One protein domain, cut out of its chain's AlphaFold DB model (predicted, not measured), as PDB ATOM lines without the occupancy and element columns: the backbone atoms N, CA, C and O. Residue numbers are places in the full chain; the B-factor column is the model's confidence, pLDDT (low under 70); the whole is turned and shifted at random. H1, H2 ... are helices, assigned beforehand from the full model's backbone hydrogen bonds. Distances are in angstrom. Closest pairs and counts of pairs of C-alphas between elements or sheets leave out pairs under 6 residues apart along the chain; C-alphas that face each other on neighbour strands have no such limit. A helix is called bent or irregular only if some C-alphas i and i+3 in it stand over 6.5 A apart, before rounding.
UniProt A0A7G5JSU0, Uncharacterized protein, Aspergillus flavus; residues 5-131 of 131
ATOM      1  N   ILE A   5      50.085   4.030 -22.319       44.62
ATOM      2  CA  ILE A   5      48.659   3.748 -22.101       44.62
ATOM      3  C   ILE A   5      47.846   3.818 -23.411       44.62
ATOM      4  O   ILE A   5      46.926   3.028 -23.595       44.62
ATOM      5  N   ALA A   6      48.223   4.675 -24.368       43.94
ATOM      6  CA  ALA A   6      47.526   4.786 -25.653       43.94
ATOM      7  C   ALA A   6      47.712   3.557 -26.568       43.94
ATOM      8  O   ALA A   6      46.931   3.364 -27.492       43.94
ATOM      9  N   LEU A   7      48.728   2.719 -26.318       40.72
ATOM     10  CA  LEU A   7      49.041   1.544 -27.144       40.72
ATOM     11  C   LEU A   7      48.432   0.229 -26.629       40.72
ATOM     12  O   LEU A   7      48.421  -0.748 -27.370       40.72
ATOM     13  N   LEU A   8      47.924   0.196 -25.393       38.91
ATOM     14  CA  LEU A   8      47.290  -0.990 -24.789       38.91
ATOM     15  C   LEU A   8      45.770  -0.847 -24.608       38.91
ATOM     16  O   LEU A   8      45.099  -1.810 -24.250       38.91
ATOM     17  N   ALA A   9      45.223   0.336 -24.879       42.75
ATOM     18  CA  ALA A   9      43.796   0.625 -24.795       42.75
ATOM     19  C   ALA A   9      42.889  -0.263 -25.690       42.75
ATOM     20  O   ALA A   9      41.858  -0.713 -25.196       42.75
ATOM     21  N   PRO A  10      43.230  -0.611 -26.951       50.00
ATOM     22  CA  PRO A  10      42.223  -1.159 -27.870       50.00
ATOM     23  C   PRO A  10      41.622  -2.509 -27.449       50.00
ATOM     24  O   PRO A  10      40.466  -2.787 -27.744       50.00
ATOM     25  N   THR A  11      42.385  -3.362 -26.758       46.03
ATOM     26  CA  THR A  11      41.949  -4.740 -26.463       46.03
ATOM     27  C   THR A  11      41.183  -4.885 -25.155       46.03
ATOM     28  O   THR A  11      40.436  -5.846 -25.009       46.03
ATOM     29  N   VAL A  12      41.377  -3.974 -24.197       46.53
ATOM     30  CA  VAL A  12      40.648  -4.008 -22.914       46.53
ATOM     31  C   VAL A  12      39.295  -3.303 -23.047       46.53
ATOM     32  O   VAL A  12      38.332  -3.741 -22.431       46.53
ATOM     33  N   LEU A  13      39.211  -2.277 -23.899       51.91
ATOM     34  CA  LEU A  13      37.985  -1.506 -24.140       51.91
ATOM     35  C   LEU A  13      36.930  -2.297 -24.941       51.91
ATOM     36  O   LEU A  13      35.788  -2.380 -24.520       51.91
ATOM     37  N   ALA A  14      37.306  -3.013 -26.009       55.19
ATOM     38  CA  ALA A  14      36.335  -3.773 -26.814       55.19
ATOM     39  C   ALA A  14      35.728  -5.017 -26.116       55.19
ATOM     40  O   ALA A  14      34.771  -5.606 -26.626       55.19
ATOM     41  N   ALA A  15      36.295  -5.460 -24.988       65.06
ATOM     42  CA  ALA A  15      35.827  -6.647 -24.273       65.06
ATOM     43  C   ALA A  15      34.501  -6.395 -23.532       65.06
ATOM     44  O   ALA A  15      33.622  -7.255 -23.572       65.06
ATOM     45  N   GLY A  16      34.335  -5.209 -22.931       81.75
ATOM     46  CA  GLY A  16      33.144  -4.857 -22.153       81.75
ATOM     47  C   GLY A  16      31.877  -4.798 -23.006       81.75
ATOM     48  O   GLY A  16      30.876  -5.427 -22.671       81.75
ATOM     49  N   TRP A  17      31.939  -4.127 -24.160       86.81
ATOM     50  CA  TRP A  17      30.827  -4.035 -25.115       86.81
ATOM     51  C   TRP A  17      30.255  -5.391 -25.541       86.81
ATOM     52  O   TRP A  17      29.040  -5.596 -25.526       86.81
ATOM     53  N   ILE A  18      31.120  -6.327 -25.935       87.81
ATOM     54  CA  ILE A  18      30.669  -7.629 -26.443       87.81
ATOM     55  C   ILE A  18      30.121  -8.498 -25.318       87.81
ATOM     56  O   ILE A  18      29.101  -9.154 -25.524       87.81
ATOM     57  N   GLU A  19      30.758  -8.477 -24.148       89.38
ATOM     58  CA  GLU A  19      30.266  -9.188 -22.969       89.38
ATOM     59  C   GLU A  19      28.877  -8.678 -22.562       89.38
ATOM     60  O   GLU A  19      27.964  -9.486 -22.394       89.38
ATOM     61  N   LEU A  20      28.668  -7.355 -22.542       90.81
ATOM     62  CA  LEU A  20      27.362  -6.755 -22.258       90.81
ATOM     63  C   LEU A  20      26.294  -7.199 -23.261       90.81
ATOM     64  O   LEU A  20      25.207  -7.602 -22.850       90.81
ATOM     65  N   ILE A  21      26.578  -7.163 -24.571       91.25
ATOM     66  CA  ILE A  21      25.598  -7.620 -25.568       91.25
ATOM     67  C   ILE A  21      25.287  -9.103 -25.370       91.25
ATOM     68  O   ILE A  21      24.129  -9.495 -25.450       91.25
ATOM     69  N   GLN A  22      26.289  -9.941 -25.119       91.00
ATOM     70  CA  GLN A  22      26.064 -11.371 -24.913       91.00
ATOM     71  C   GLN A  22      25.270 -11.657 -23.631       91.00
ATOM     72  O   GLN A  22      24.461 -12.582 -23.621       91.00
ATOM     73  N   GLU A  23      25.462 -10.858 -22.578       92.62
ATOM     74  CA  GLU A  23      24.715 -10.963 -21.323       92.62
ATOM     75  C   GLU A  23      23.260 -10.499 -21.483       92.62
ATOM     76  O   GLU A  23      22.328 -11.220 -21.127       92.62
ATOM     77  N   LYS A  24      23.050  -9.292 -22.019       93.38
ATOM     78  CA  LYS A  24      21.722  -8.664 -22.112       93.38
ATOM     79  C   LYS A  24      20.911  -9.174 -23.301       93.38
ATOM     80  O   LYS A  24      19.684  -9.059 -23.326       93.38
ATOM     81  N   CYS A  25      21.588  -9.709 -24.313       93.94
ATOM     82  CA  CYS A  25      21.027 -10.005 -25.628       93.94
ATOM     83  C   CYS A  25      21.610 -11.323 -26.170       93.94
ATOM     84  O   CYS A  25      22.233 -11.336 -27.236       93.94
ATOM     85  N   PRO A  26      21.418 -12.450 -25.458       91.31
ATOM     86  CA  PRO A  26      22.075 -13.723 -25.774       91.31
ATOM     87  C   PRO A  26      21.706 -14.274 -27.158       91.31
ATOM     88  O   PRO A  26      22.501 -14.982 -27.773       91.31
ATOM     89  N   ASP A  27      20.534 -13.904 -27.680       91.81
ATOM     90  CA  ASP A  27      20.046 -14.312 -29.000       91.81
ATOM     91  C   ASP A  27      20.525 -13.393 -30.144       91.81
ATOM     92  O   ASP A  27      20.048 -13.500 -31.279       91.81
ATOM     93  N   MET A  28      21.473 -12.481 -29.882       94.31
ATOM     94  CA  MET A  28      22.023 -11.586 -30.899       94.31
ATOM     95  C   MET A  28      22.652 -12.393 -32.048       94.31
ATOM     96  O   MET A  28      23.627 -13.121 -31.835       94.31
ATOM     97  N   PRO A  29      22.172 -12.251 -33.299       94.75
ATOM     98  CA  PRO A  29      22.750 -12.983 -34.418       94.75
ATOM     99  C   PRO A  29      24.229 -12.629 -34.601       94.75
ATOM    100  O   PRO A  29      24.576 -11.449 -34.633       94.75
ATOM    101  N   ASN A  30      25.091 -13.629 -34.831       93.00
ATOM    102  CA  ASN A  30      26.539 -13.416 -34.995       93.00
ATOM    103  C   ASN A  30      26.875 -12.334 -36.031       93.00
ATOM    104  O   ASN A  30      27.694 -11.466 -35.767       93.00
ATOM    105  N   ARG A  31      26.153 -12.293 -37.159       92.31
ATOM    106  CA  ARG A  31      26.327 -11.243 -38.180       92.31
ATOM    107  C   ARG A  31      26.131  -9.817 -37.637       92.31
ATOM    108  O   ARG A  31      26.735  -8.882 -38.143       92.31
ATOM    109  N   CYS A  32      25.261  -9.642 -36.643       93.56
ATOM    110  CA  CYS A  32      24.966  -8.354 -36.024       93.56
ATOM    111  C   CYS A  32      26.008  -8.001 -34.957       93.56
ATOM    112  O   CYS A  32      26.367  -6.830 -34.839       93.56
ATOM    113  N   LEU A  33      26.541  -9.007 -34.250       92.19
ATOM    114  CA  LEU A  33      27.728  -8.853 -33.405       92.19
ATOM    115  C   LEU A  33      28.955  -8.461 -34.232       92.19
ATOM    116  O   LEU A  33      29.722  -7.605 -33.811       92.19
ATOM    117  N   ASP A  34      29.134  -9.044 -35.414       91.81
ATOM    118  CA  ASP A  34      30.283  -8.755 -36.273       91.81
ATOM    119  C   ASP A  34      30.256  -7.310 -36.784       91.81
ATOM    120  O   ASP A  34      31.266  -6.622 -36.696       91.81
ATOM    121  N   ILE A  35      29.092  -6.803 -37.210       90.69
ATOM    122  CA  ILE A  35      28.933  -5.386 -37.586       90.69
ATOM    123  C   ILE A  35      29.193  -4.467 -36.387       90.69
ATOM    124  O   ILE A  35      29.855  -3.440 -36.521       90.69
ATOM    125  N   ALA A  36      28.677  -4.835 -35.213       90.25
ATOM    126  CA  ALA A  36      28.907  -4.096 -33.980       90.25
ATOM    127  C   ALA A  36      30.399  -4.025 -33.620       90.25
ATOM    128  O   ALA A  36      30.864  -2.965 -33.211       90.25
ATOM    129  N   LYS A  37      31.154  -5.116 -33.797       89.56
ATOM    130  CA  LYS A  37      32.614  -5.147 -33.613       89.56
ATOM    131  C   LYS A  37      33.331  -4.297 -34.654       89.56
ATOM    132  O   LYS A  37      34.170  -3.484 -34.294       89.56
ATOM    133  N   GLU A  38      32.982  -4.470 -35.927       89.38
ATOM    134  CA  GLU A  38      33.613  -3.763 -37.043       89.38
ATOM    135  C   GLU A  38      33.460  -2.243 -36.887       89.38
ATOM    136  O   GLU A  38      34.426  -1.518 -37.080       89.38
ATOM    137  N   ALA A  39      32.298  -1.761 -36.435       88.81
ATOM    138  CA  ALA A  39      32.050  -0.336 -36.195       88.81
ATOM    139  C   ALA A  39      32.895   0.290 -35.064       88.81
ATOM    140  O   ALA A  39      32.992   1.515 -34.997       88.81
ATOM    141  N   HIS A  40      33.492  -0.527 -34.190       85.88
ATOM    142  CA  HIS A  40      34.417  -0.094 -33.135       85.88
ATOM    143  C   HIS A  40      35.890  -0.301 -33.522       85.88
ATOM    144  O   HIS A  40      36.785   0.024 -32.740       85.88
ATOM    145  N   ASP A  41      36.169  -0.846 -34.710       83.88
ATOM    146  CA  ASP A  41      37.539  -1.035 -35.168       83.88
ATOM    147  C   ASP A  41      38.189   0.331 -35.487       83.88
ATOM    148  O   ASP A  41      37.590   1.146 -36.195       83.88
ATOM    149  N   PRO A  42      39.424   0.608 -35.021       77.56
ATOM    150  CA  PRO A  42      40.137   1.843 -35.350       77.56
ATOM    151  C   PRO A  42      40.314   2.115 -36.851       77.56
ATOM    152  O   PRO A  42      40.544   3.266 -37.227       77.56
ATOM    153  N   VAL A  43      40.249   1.090 -37.710       84.00
ATOM    154  CA  VAL A  43      40.318   1.243 -39.171       84.00
ATOM    155  C   VAL A  43      38.944   1.325 -39.845       84.00
ATOM    156  O   VAL A  43      38.878   1.341 -41.075       84.00
ATOM    157  N   PHE A  44      37.851   1.390 -39.078       86.75
ATOM    158  CA  PHE A  44      36.503   1.518 -39.622       86.75
ATOM    159  C   PHE A  44      36.341   2.823 -40.407       86.75
ATOM    160  O   PHE A  44      36.408   3.926 -39.861       86.75
ATOM    161  N   ASP A  45      36.117   2.693 -41.713       88.62
ATOM    162  CA  ASP A  45      36.049   3.812 -42.644       88.62
ATOM    163  C   ASP A  45      34.707   3.875 -43.391       88.62
ATOM    164  O   ASP A  45      33.778   3.094 -43.174       88.62
ATOM    165  N   ILE A  46      34.585   4.838 -44.305       91.56
ATOM    166  CA  ILE A  46      33.366   5.029 -45.098       91.56
ATOM    167  C   ILE A  46      33.042   3.834 -46.009       91.56
ATOM    168  O   ILE A  46      31.868   3.604 -46.316       91.56
ATOM    169  N   VAL A  47      34.044   3.065 -46.442       92.81
ATOM    170  CA  VAL A  47      33.849   1.885 -47.293       92.81
ATOM    171  C   VAL A  47      33.257   0.753 -46.455       92.81
ATOM    172  O   VAL A  47      32.236   0.178 -46.848       92.81
ATOM    173  N   ALA A  48      33.834   0.492 -45.279       90.69
ATOM    174  CA  ALA A  48      33.309  -0.460 -44.303       90.69
ATOM    175  C   ALA A  48      31.893  -0.071 -43.847       90.69
ATOM    176  O   ALA A  48      30.980  -0.896 -43.899       90.69
ATOM    177  N   ALA A  49      31.659   1.208 -43.535       90.44
ATOM    178  CA  ALA A  49      30.337   1.718 -43.176       90.44
ATOM    179  C   ALA A  49      29.314   1.507 -44.296       90.44
ATOM    180  O   ALA A  49      28.221   0.992 -44.059       90.44
ATOM    181  N   THR A  50      29.673   1.828 -45.539       92.25
ATOM    182  CA  THR A  50      28.797   1.602 -46.697       92.25
ATOM    183  C   THR A  50      28.414   0.127 -46.823       92.25
ATOM    184  O   THR A  50      27.239  -0.191 -47.010       92.25
ATOM    185  N   LYS A  51      29.368  -0.792 -46.651       90.50
ATOM    186  CA  LYS A  51      29.098  -2.234 -46.667       90.50
ATOM    187  C   LYS A  51      28.204  -2.666 -45.499       90.50
ATOM    188  O   LYS A  51      27.209  -3.357 -45.721       90.50
ATOM    189  N   ALA A  52      28.505  -2.223 -44.279       86.38
ATOM    190  CA  ALA A  52      27.729  -2.531 -43.081       86.38
ATOM    191  C   ALA A  52      26.257  -2.113 -43.234       86.38
ATOM    192  O   ALA A  52      25.351  -2.878 -42.892       86.38
ATOM    193  N   THR A  53      25.990  -0.953 -43.846       86.88
ATOM    194  CA  THR A  53      24.616  -0.460 -44.055       86.88
ATOM    195  C   THR A  53      23.753  -1.316 -44.973       86.88
ATOM    196  O   THR A  53      22.532  -1.233 -44.894       86.88
ATOM    197  N   GLN A  54      24.341  -2.192 -45.792       88.31
ATOM    198  CA  GLN A  54      23.572  -3.155 -46.589       88.31
ATOM    199  C   GLN A  54      22.950  -4.251 -45.715       88.31
ATOM    200  O   GLN A  54      21.924  -4.826 -46.071       88.31
ATOM    201  N   THR A  55      23.562  -4.530 -44.563       86.06
ATOM    202  CA  THR A  55      23.142  -5.593 -43.639       86.06
ATOM    203  C   THR A  55      22.445  -5.031 -42.397       86.06
ATOM    204  O   THR A  55      21.583  -5.699 -41.822       86.06
ATOM    205  N   LEU A  56      22.748  -3.782 -42.024       87.12
ATOM    206  CA  LEU A  56      22.214  -3.092 -40.847       87.12
ATOM    207  C   LEU A  56      20.678  -3.167 -40.714       87.12
ATOM    208  O   LEU A  56      20.215  -3.492 -39.621       87.12
ATOM    209  N   PRO A  57      19.860  -2.986 -41.779       89.56
ATOM    210  CA  PRO A  57      18.404  -3.101 -41.662       89.56
ATOM    211  C   PRO A  57      17.933  -4.459 -41.122       89.56
ATOM    212  O   PRO A  57      16.962  -4.516 -40.374       89.56
ATOM    213  N   GLY A  58      18.642  -5.545 -41.450       91.62
ATOM    214  CA  GLY A  58      18.351  -6.892 -40.952       91.62
ATOM    215  C   GLY A  58      18.845  -7.163 -39.526       91.62
ATOM    216  O   GLY A  58      18.532  -8.221 -38.978       91.62
ATOM    217  N   CYS A  59      19.616  -6.242 -38.942       93.31
ATOM    218  CA  CYS A  59      20.089  -6.280 -37.558       93.31
ATOM    219  C   CYS A  59      19.365  -5.279 -36.650       93.31
ATOM    220  O   CYS A  59      19.322  -5.490 -35.442       93.31
ATOM    221  N   ASN A  60      18.735  -4.245 -37.220       91.81
ATOM    222  CA  ASN A  60      17.971  -3.246 -36.474       91.81
ATOM    223  C   ASN A  60      16.991  -3.857 -35.454       91.81
ATOM    224  O   ASN A  60      17.023  -3.405 -34.314       91.81
ATOM    225  N   PRO A  61      16.170  -4.880 -35.778       93.00
ATOM    226  CA  PRO A  61      15.268  -5.471 -34.787       93.00
ATOM    227  C   PRO A  61      15.999  -6.046 -33.570       93.00
ATOM    228  O   PRO A  61      15.567  -5.809 -32.448       93.00
ATOM    229  N   ALA A  62      17.132  -6.720 -33.783       94.44
ATOM    230  CA  ALA A  62      17.920  -7.306 -32.703       94.44
ATOM    231  C   ALA A  62      18.578  -6.222 -31.834       94.44
ATOM    232  O   ALA A  62      18.553  -6.318 -30.612       94.44
ATOM    233  N   TYR A  63      19.103  -5.149 -32.438       93.50
ATOM    234  CA  TYR A  63      19.639  -4.013 -31.678       93.50
ATOM    235  C   TYR A  63      18.558  -3.311 -30.848       93.50
ATOM    236  O   TYR A  63      18.797  -2.967 -29.697       93.50
ATOM    237  N   LEU A  64      17.355  -3.136 -31.402       92.31
ATOM    238  CA  LEU A  64      16.221  -2.542 -30.689       92.31
ATOM    239  C   LEU A  64      15.752  -3.398 -29.514       92.31
ATOM    240  O   LEU A  64      15.451  -2.869 -28.450       92.31
ATOM    241  N   GLU A  65      15.663  -4.708 -29.713       93.06
ATOM    242  CA  GLU A  65      15.345  -5.655 -28.646       93.06
ATOM    243  C   GLU A  65      16.411  -5.620 -27.550       93.06
ATOM    244  O   GLU A  65      16.086  -5.551 -26.371       93.06
ATOM    245  N   CYS A  66      17.679  -5.535 -27.943       94.56
ATOM    246  CA  CYS A  66      18.794  -5.436 -27.016       94.56
ATOM    247  C   CYS A  66      18.750  -4.161 -26.157       94.56
ATOM    248  O   CYS A  66      18.896  -4.230 -24.940       94.56
ATOM    249  N   ILE A  67      18.458  -3.007 -26.768       93.62
ATOM    250  CA  ILE A  67      18.244  -1.736 -26.055       93.62
ATOM    251  C   ILE A  67      17.107  -1.866 -25.029       93.62
ATOM    252  O   ILE A  67      17.245  -1.409 -23.895       93.62
ATOM    253  N   LYS A  68      16.004  -2.529 -25.400       92.44
ATOM    254  CA  LYS A  68      14.865  -2.762 -24.497       92.44
ATOM    255  C   LYS A  68      15.212  -3.679 -23.330       92.44
ATOM    256  O   LYS A  68      14.734  -3.434 -22.231       92.44
ATOM    257  N   ASN A  69      16.040  -4.700 -23.545       93.94
ATOM    258  CA  ASN A  69      16.490  -5.600 -22.475       93.94
ATOM    259  C   ASN A  69      17.371  -4.899 -21.430       93.94
ATOM    260  O   ASN A  69      17.577  -5.438 -20.346       93.94
ATOM    261  N   MET A  70      17.887  -3.714 -21.755       90.81
ATOM    262  CA  MET A  70      18.609  -2.839 -20.833       90.81
ATOM    263  C   MET A  70      17.704  -1.753 -20.228       90.81
ATOM    264  O   MET A  70      18.204  -0.807 -19.642       90.81
ATOM    265  N   ASP A  71      16.381  -1.866 -20.379       90.88
ATOM    266  CA  ASP A  71      15.376  -0.913 -19.886       90.88
ATOM    267  C   ASP A  71      15.462   0.506 -20.492       90.88
ATOM    268  O   ASP A  71      14.887   1.461 -19.961       90.88
ATOM    269  N   TYR A  72      16.096   0.661 -21.663       88.44
ATOM    270  CA  TYR A  72      16.114   1.928 -22.403       88.44
ATOM    271  C   TYR A  72      15.039   1.968 -23.488       88.44
ATOM    272  O   TYR A  72      14.765   0.995 -24.194       88.44
ATOM    273  N   ILE A  73      14.444   3.149 -23.660       81.25
ATOM    274  CA  ILE A  73      13.458   3.407 -24.708       81.25
ATOM    275  C   ILE A  73      14.151   4.126 -25.859       81.25
ATOM    276  O   ILE A  73      14.597   5.264 -25.717       81.25
ATOM    277  N   TYR A  74      14.179   3.478 -27.021       80.38
ATOM    278  CA  TYR A  74      14.570   4.105 -28.275       80.38
ATOM    279  C   TYR A  74      13.387   4.136 -29.236       80.38
ATOM    280  O   TYR A  74      12.940   3.102 -29.738       80.38
ATOM    281  N   GLU A  75      12.914   5.346 -29.512       75.62
ATOM    282  CA  GLU A  75      11.896   5.608 -30.520       75.62
ATOM    283  C   GLU A  75      12.589   6.057 -31.816       75.62
ATOM    284  O   GLU A  75      13.100   7.184 -31.888       75.62
ATOM    285  N   PRO A  76      12.657   5.200 -32.853       67.94
ATOM    286  CA  PRO A  76      13.224   5.603 -34.130       67.94
ATOM    287  C   PRO A  76      12.422   6.777 -34.702       67.94
ATOM    288  O   PRO A  76      11.198   6.727 -34.815       67.94
ATOM    289  N   GLY A  77      13.118   7.851 -35.075       64.75
ATOM    290  CA  GLY A  77      12.485   9.031 -35.657       64.75
ATOM    291  C   GLY A  77      11.841   8.718 -37.009       64.75
ATOM    292  O   GLY A  77      12.299   7.835 -37.735       64.75
ATOM    293  N   ALA A  78      10.807   9.482 -37.382       58.47
ATOM    294  CA  ALA A  78      10.137   9.352 -38.683       58.47
ATOM    295  C   ALA A  78      11.100   9.542 -39.873       58.47
ATOM    296  O   ALA A  78      10.908   8.968 -40.943       58.47
ATOM    297  N   THR A  79      12.155  10.327 -39.671       58.38
ATOM    298  CA  THR A  79      13.305  10.441 -40.562       58.38
ATOM    299  C   THR A  79      14.507   9.818 -39.872       58.38
ATOM    300  O   THR A  79      15.144  10.460 -39.047       58.38
ATOM    301  N   GLN A  80      14.830   8.567 -40.187       64.31
ATOM    302  CA  GLN A  80      16.112   8.010 -39.756       64.31
ATOM    303  C   GLN A  80      17.243   8.759 -40.470       64.31
ATOM    304  O   GLN A  80      17.130   9.082 -41.657       64.31
ATOM    305  N   GLY A  81      18.319   9.064 -39.742       67.56
ATOM    306  CA  GLY A  81      19.517   9.652 -40.338       67.56
ATOM    307  C   GLY A  81      20.088   8.749 -41.437       67.56
ATOM    308  O   GLY A  81      19.759   7.564 -41.518       67.56
ATOM    309  N   ASN A  82      20.964   9.288 -42.292       84.94
ATOM    310  CA  ASN A  82      21.669   8.466 -43.278       84.94
ATOM    311  C   ASN A  82      22.392   7.310 -42.546       84.94
ATOM    312  O   ASN A  82      23.224   7.598 -41.681       84.94
ATOM    313  N   PRO A  83      22.116   6.029 -42.869       84.94
ATOM    314  CA  PRO A  83      22.691   4.900 -42.141       84.94
ATOM    315  C   PRO A  83      24.223   4.888 -42.133       84.94
ATOM    316  O   PRO A  83      24.819   4.533 -41.123       84.94
ATOM    317  N   VAL A  84      24.865   5.324 -43.224       90.19
ATOM    318  CA  VAL A  84      26.333   5.391 -43.325       90.19
ATOM    319  C   VAL A  84      26.855   6.445 -42.362       90.19
ATOM    320  O   VAL A  84      27.734   6.162 -41.554       90.19
ATOM    321  N   THR A  85      26.268   7.645 -42.400       89.06
ATOM    322  CA  THR A  85      26.610   8.712 -41.455       89.06
ATOM    323  C   THR A  85      26.392   8.260 -40.018       89.06
ATOM    324  O   THR A  85      27.254   8.522 -39.192       89.06
ATOM    325  N   CYS A  86      25.292   7.561 -39.720       90.25
ATOM    326  CA  CYS A  86      24.999   7.105 -38.366       90.25
ATOM    327  C   CYS A  86      26.096   6.190 -37.808       90.25
ATOM    328  O   CYS A  86      26.607   6.445 -36.722       90.25
ATOM    329  N   VAL A  87      26.484   5.148 -38.551       91.00
ATOM    330  CA  VAL A  87      27.500   4.194 -38.080       91.00
ATOM    331  C   VAL A  87      28.873   4.864 -37.983       91.00
ATOM    332  O   VAL A  87      29.603   4.622 -37.029       91.00
ATOM    333  N   LEU A  88      29.198   5.792 -38.893       92.00
ATOM    334  CA  LEU A  88      30.428   6.591 -38.810       92.00
ATOM    335  C   LEU A  88      30.497   7.504 -37.577       92.00
ATOM    336  O   LEU A  88      31.576   7.997 -37.262       92.00
ATOM    337  N   GLN A  89      29.378   7.759 -36.890       93.00
ATOM    338  CA  GLN A  89      29.390   8.512 -35.637       93.00
ATOM    339  C   GLN A  89      29.755   7.663 -34.410       93.00
ATOM    340  O   GLN A  89      30.023   8.243 -33.367       93.00
ATOM    341  N   ILE A  90      29.846   6.332 -34.512       92.25
ATOM    342  CA  ILE A  90      30.202   5.480 -33.363       92.25
ATOM    343  C   ILE A  90      31.615   5.789 -32.861       92.25
ATOM    344  O   ILE A  90      31.804   5.997 -31.672       92.25
ATOM    345  N   ALA A  91      32.602   5.917 -33.752       90.25
ATOM    346  CA  ALA A  91      33.961   6.273 -33.347       90.25
ATOM    347  C   ALA A  91      34.056   7.645 -32.632       90.25
ATOM    348  O   ALA A  91      34.612   7.696 -31.534       90.25
ATOM    349  N   PRO A  92      33.536   8.768 -33.178       91.31
ATOM    350  CA  PRO A  92      33.577  10.045 -32.463       91.31
ATOM    351  C   PRO A  92      32.742  10.043 -31.175       91.31
ATOM    352  O   PRO A  92      33.149  10.688 -30.209       91.31
ATOM    353  N   ASP A  93      31.626   9.312 -31.129       93.75
ATOM    354  CA  ASP A  93      30.838   9.138 -29.907       93.75
ATOM    355  C   ASP A  93      31.615   8.364 -28.839       93.75
ATOM    356  O   ASP A  93      31.660   8.800 -27.693       93.75
ATOM    357  N   HIS A  94      32.314   7.295 -29.216       91.94
ATOM    358  CA  HIS A  94      33.147   6.515 -28.306       91.94
ATOM    359  C   HIS A  94      34.214   7.392 -27.636       91.94
ATOM    360  O   HIS A  94      34.368   7.376 -26.416       91.94
ATOM    361  N   PHE A  95      34.901   8.250 -28.404       91.00
ATOM    362  CA  PHE A  95      35.842   9.222 -27.833       91.00
ATOM    363  C   PHE A  95      35.156  10.244 -26.925       91.00
ATOM    364  O   PHE A  95      35.694  10.586 -25.871       91.00
ATOM    365  N   LYS A  96      33.984  10.747 -27.328       93.56
ATOM    366  CA  LYS A  96      33.198  11.688 -26.527       93.56
ATOM    367  C   LYS A  96      32.832  11.069 -25.175       93.56
ATOM    368  O   LYS A  96      33.125  11.677 -24.153       93.56
ATOM    369  N   TYR A  97      32.260   9.869 -25.163       93.50
ATOM    370  CA  TYR A  97      31.811   9.180 -23.950       93.50
ATOM    371  C   TYR A  97      32.961   8.642 -23.097       93.50
ATOM    372  O   TYR A  97      32.818   8.511 -21.885       93.50
ATOM    373  N   PHE A  98      34.122   8.372 -23.694       90.56
ATOM    374  CA  PHE A  98      35.326   8.055 -22.934       90.56
ATOM    375  C   PHE A  98      35.856   9.272 -22.156       90.56
ATOM    376  O   PHE A  98      36.305   9.135 -21.020       90.56
ATOM    377  N   LEU A  99      35.821  10.465 -22.761       91.62
ATOM    378  CA  LEU A  99      36.323  11.702 -22.146       91.62
ATOM    379  C   LEU A  99      35.301  12.382 -21.221       91.62
ATOM    380  O   LEU A  99      35.701  13.042 -20.263       91.62
ATOM    381  N   ASP A 100      34.013  12.242 -21.525       94.19
ATOM    382  CA  ASP A 100      32.878  12.839 -20.821       94.19
ATOM    383  C   ASP A 100      31.729  11.820 -20.772       94.19
ATOM    384  O   ASP A 100      30.827  11.821 -21.615       94.19
ATOM    385  N   ASN A 101      31.808  10.883 -19.826       91.12
ATOM    386  CA  ASN A 101      30.905   9.734 -19.773       91.12
ATOM    387  C   ASN A 101      29.445  10.116 -19.508       91.12
ATOM    388  O   ASN A 101      28.563   9.577 -20.169       91.12
ATOM    389  N   ASP A 102      29.199  11.113 -18.659       95.00
ATOM    390  CA  ASP A 102      27.851  11.610 -18.349       95.00
ATOM    391  C   ASP A 102      27.124  12.109 -19.611       95.00
ATOM    392  O   ASP A 102      25.896  12.070 -19.711       95.00
ATOM    393  N   SER A 103      27.866  12.525 -20.646       96.00
ATOM    394  CA  SER A 103      27.274  12.913 -21.927       96.00
ATOM    395  C   SER A 103      26.608  11.755 -22.684       96.00
ATOM    396  O   SER A 103      25.845  12.014 -23.624       96.00
ATOM    397  N   ALA A 104      26.871  10.502 -22.290       95.19
ATOM    398  CA  ALA A 104      26.159   9.327 -22.773       95.19
ATOM    399  C   ALA A 104      24.718   9.296 -22.265       95.19
ATOM    400  O   ALA A 104      23.873   8.797 -22.993       95.19
ATOM    401  N   GLU A 105      24.383   9.880 -21.108       94.31
ATOM    402  CA  GLU A 105      23.003   9.913 -20.586       94.31
ATOM    403  C   GLU A 105      22.054  10.759 -21.447       94.31
ATOM    404  O   GLU A 105      20.834  10.594 -21.398       94.31
ATOM    405  N   ILE A 106      22.603  11.656 -22.270       92.56
ATOM    406  CA  ILE A 106      21.833  12.530 -23.152       92.56
ATOM    407  C   ILE A 106      21.452  11.750 -24.424       92.56
ATOM    408  O   ILE A 106      22.341  11.391 -25.204       92.56
ATOM    409  N   PRO A 107      20.150  11.529 -24.704       89.06
ATOM    410  CA  PRO A 107      19.729  10.794 -25.892       89.06
ATOM    411  C   PRO A 107      20.176  11.479 -27.189       89.06
ATOM    412  O   PRO A 107      20.054  12.698 -27.345       89.06
ATOM    413  N   ILE A 108      20.647  10.691 -28.159       90.69
ATOM    414  CA  ILE A 108      20.986  11.209 -29.489       90.69
ATOM    415  C   ILE A 108      19.677  11.565 -30.215       90.69
ATOM    416  O   ILE A 108      18.759  10.737 -30.246       90.69
ATOM    417  N   PRO A 109      19.578  12.749 -30.855       88.12
ATOM    418  CA  PRO A 109      18.404  13.124 -31.634       88.12
ATOM    419  C   PRO A 109      18.010  12.029 -32.625       88.12
ATOM    420  O   PRO A 109      18.843  11.544 -33.393       88.12
ATOM    421  N   SER A 110      16.734  11.643 -32.630       84.44
ATOM    422  CA  SER A 110      16.259  10.471 -33.376       84.44
ATOM    423  C   SER A 110      16.511  10.559 -34.889       84.44
ATOM    424  O   SER A 110      16.709   9.534 -35.537       84.44
ATOM    425  N   ASN A 111      16.604  11.774 -35.440       84.31
ATOM    426  CA  ASN A 111      16.950  12.034 -36.840       84.31
ATOM    427  C   ASN A 111      18.449  11.932 -37.180       84.31
ATOM    428  O   ASN A 111      18.832  12.048 -38.343       84.31
ATOM    429  N   GLN A 112      19.299  11.738 -36.177       87.50
ATOM    430  CA  GLN A 112      20.747  11.549 -36.298       87.50
ATOM    431  C   GLN A 112      21.190  10.178 -35.776       87.50
ATOM    432  O   GLN A 112      22.380   9.861 -35.790       87.50
ATOM    433  N   ASN A 113      20.244   9.378 -35.292       90.94
ATOM    434  CA  ASN A 113      20.507   8.128 -34.607       90.94
ATOM    435  C   ASN A 113      20.059   6.926 -35.446       90.94
ATOM    436  O   ASN A 113      19.246   7.043 -36.364       90.94
ATOM    437  N   CYS A 114      20.577   5.760 -35.097       91.44
ATOM    438  CA  CYS A 114      20.170   4.463 -35.615       91.44
ATOM    439  C   CYS A 114      20.351   3.424 -34.502       91.44
ATOM    440  O   CYS A 114      21.140   3.658 -33.586       91.44
ATOM    441  N   PRO A 115      19.678   2.263 -34.578       92.94
ATOM    442  CA  PRO A 115      19.684   1.295 -33.483       92.94
ATOM    443  C   PRO A 115      21.080   0.870 -33.012       92.94
ATOM    444  O   PRO A 115      21.294   0.741 -31.818       92.94
ATOM    445  N   LEU A 116      22.049   0.705 -33.921       93.56
ATOM    446  CA  LEU A 116      23.413   0.333 -33.529       93.56
ATOM    447  C   LEU A 116      24.135   1.447 -32.750       93.56
ATOM    448  O   LEU A 116      24.790   1.172 -31.752       93.56
ATOM    449  N   ARG A 117      24.010   2.702 -33.199       94.00
ATOM    450  CA  ARG A 117      24.618   3.863 -32.533       94.00
ATOM    451  C   ARG A 117      23.972   4.119 -31.170       94.00
ATOM    452  O   ARG A 117      24.669   4.431 -30.211       94.00
ATOM    453  N   GLU A 118      22.659   3.926 -31.067       94.56
ATOM    454  CA  GLU A 118      21.972   4.008 -29.781       94.56
ATOM    455  C   GLU A 118      22.401   2.894 -28.833       94.56
ATOM    456  O   GLU A 118      22.656   3.158 -27.663       94.56
ATOM    457  N   LEU A 119      22.525   1.664 -29.336       94.44
ATOM    458  CA  LEU A 119      23.006   0.545 -28.536       94.44
ATOM    459  C   LEU A 119      24.415   0.826 -27.993       94.44
ATOM    460  O   LEU A 119      24.670   0.580 -26.818       94.44
ATOM    461  N   HIS A 120      25.291   1.412 -28.814       95.06
ATOM    462  CA  HIS A 120      26.607   1.892 -28.389       95.06
ATOM    463  C   HIS A 120      26.518   2.954 -27.275       95.06
ATOM    464  O   HIS A 120      27.184   2.820 -26.249       95.06
ATOM    465  N   ARG A 121      25.664   3.981 -27.421       95.38
ATOM    466  CA  ARG A 121      25.445   4.991 -26.365       95.38
ATOM    467  C   ARG A 121      24.985   4.341 -25.061       95.38
ATOM    468  O   ARG A 121      25.522   4.654 -24.007       95.38
ATOM    469  N   VAL A 122      23.992   3.455 -25.131       94.69
ATOM    470  CA  VAL A 122      23.446   2.758 -23.960       94.69
ATOM    471  C   VAL A 122      24.519   1.916 -23.275       94.69
ATOM    472  O   VAL A 122      24.632   1.968 -22.056       94.69
ATOM    473  N   ALA A 123      25.374   1.225 -24.032       93.94
ATOM    474  CA  ALA A 123      26.498   0.501 -23.447       93.94
ATOM    475  C   ALA A 123      27.448   1.420 -22.666       93.94
ATOM    476  O   ALA A 123      27.913   1.037 -21.596       93.94
ATOM    477  N   HIS A 124      27.680   2.650 -23.135       94.50
ATOM    478  CA  HIS A 124      28.445   3.650 -22.384       94.50
ATOM    479  C   HIS A 124      27.741   4.167 -21.121       94.50
ATOM    480  O   HIS A 124      28.438   4.632 -20.219       94.50
ATOM    481  N   VAL A 125      26.410   4.085 -21.026       94.12
ATOM    482  CA  VAL A 125      25.688   4.354 -19.770       94.12
ATOM    483  C   VAL A 125      25.876   3.193 -18.789       94.12
ATOM    484  O   VAL A 125      26.126   3.420 -17.611       94.12
ATOM    485  N   GLU A 126      25.827   1.951 -19.275       92.56
ATOM    486  CA  GLU A 126      25.943   0.749 -18.436       92.56
ATOM    487  C   GLU A 126      27.374   0.482 -17.940       92.56
ATOM    488  O   GLU A 126      27.590   0.133 -16.781       92.56
ATOM    489  N   LEU A 127      28.368   0.627 -18.819       91.06
ATOM    490  CA  LEU A 127      29.764   0.259 -18.551       91.06
ATOM    491  C   LEU A 127      30.669   1.466 -18.299       91.06
ATOM    492  O   LEU A 127      31.847   1.314 -17.959       91.06
ATOM    493  N   GLY A 128      30.156   2.678 -18.495       88.38
ATOM    494  CA  GLY A 128      30.955   3.884 -18.392       88.38
ATOM    495  C   GLY A 128      32.052   3.951 -19.474       88.38
ATOM    496  O   GLY A 128      31.823   3.606 -20.640       88.38
ATOM    497  N   PRO A 129      33.285   4.352 -19.110       82.88
ATOM    498  CA  PRO A 129      34.441   4.346 -20.013       82.88
ATOM    499  C   PRO A 129      34.937   2.953 -20.442       82.88
ATOM    500  O   PRO A 129      35.935   2.885 -21.153       82.88
ATOM    501  N   LEU A 130      34.323   1.863 -19.964       80.38
ATOM    502  CA  LEU A 130      34.709   0.479 -20.283       80.38
ATOM    503  C   LEU A 130      33.873  -0.156 -21.404       80.38
ATOM    504  O   LEU A 130      34.111  -1.322 -21.727       80.38
ATOM    505  N   ALA A 131      32.880   0.562 -21.939       81.00
ATOM    506  CA  ALA A 131      32.172   0.130 -23.143       81.00
ATOM    507  C   ALA A 131      33.098   0.124 -24.360       81.00
ATOM    508  O   ALA A 131      34.069   0.914 -24.363       81.00
TER     509      ALA A 131
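What this domain is: This is residues 5 to 131 of the 131 residues of an uncharacterized protein of Aspergillus flavus (UniProt A0A7G5JSU0). Helix H8 makes the core of a compact helical body, with H1, H4, H6 and H7 packed round it. H2 and H3 form a helical hairpin beyond the first residues of H8, and short H5 packs on H3. The printed part has 127 residues with eight named helices, H1 to H8 in chain order, and no named strand; the class is all helix. It is compact, with a radius of gyration of the C-alphas of 13.4 A and spans of 41 by 33 by 27 A.

Where its parts are: The longest helix, H1, runs over residues 5 to 24, 29.7 A from C-alpha 5 at (48.659, 3.748, -22.101) to C-alpha 24 at (21.722, -8.664, -22.112). H8, residues 115 to 130, is 20.0 A long and ends at C-alpha 130, (34.709, 0.479, -20.283); it has a kink of 66 degrees near residue 124. H2 is residues 30 to 38, H3 residues 46 to 58 with 19.6 A, and H4 residues 60 to 69 with 14.3 A. H5 is residues 83 to 88, H6 residues 90 to 99 with 14.2 A, and H7 residues 101 to 105. H1, H3 and H8 are irregular: C-alphas 7 and 10 are 7.4 A apart, 54 and 57 7.1 A, and 126 and 129 9.4 A.

How they stand to each other: H1, with residues 12 to 20 alone, touches the hub H8 at a steep tilt of 63 degrees, opposite ways; the closest C-alphas, of Leu 13 and Leu 130, are 5.4 A apart. H8, with residues 115 to 122 alone, touches H4 at a steep tilt of 39 degrees, closest at Tyr 63 and Pro 115, C-alphas 5.6 A apart. H6 touches H8 at a shallow tilt of 24 degrees, the same way, with the closest C-alphas, of Phe 98 and Pro 129, 4.8 A apart. H7 touches H8, the closest C-alphas being those of Ala 104 and Arg 121, 5.7 A. H2 and H3 touch as a hairpin, closest at the C-alphas of Ile 35 and Ala 52, 6.3 A. H3 touches H5, closest at the C-alphas of Ala 49 and Val 84, 5.4 A. H1 and H6 are apart. Every O i to N i+4 pair is within hydrogen-bond range in H2, H4, H5 and H6; H1 has 8 of 16, H3 5 of 9, H8 10 of 12, and H7 0 of 1 but 2 of 2 O i to N i+3 pairs.

The domain as a whole: The two C-alphas farthest apart, of Ile 5 and Ala 78, are 42.3 A apart. The printed part has no cut. The link from H4 to H5, residues 70 to 82, is long. Residues 5 to 15 and 76 to 81 have pLDDT under 70.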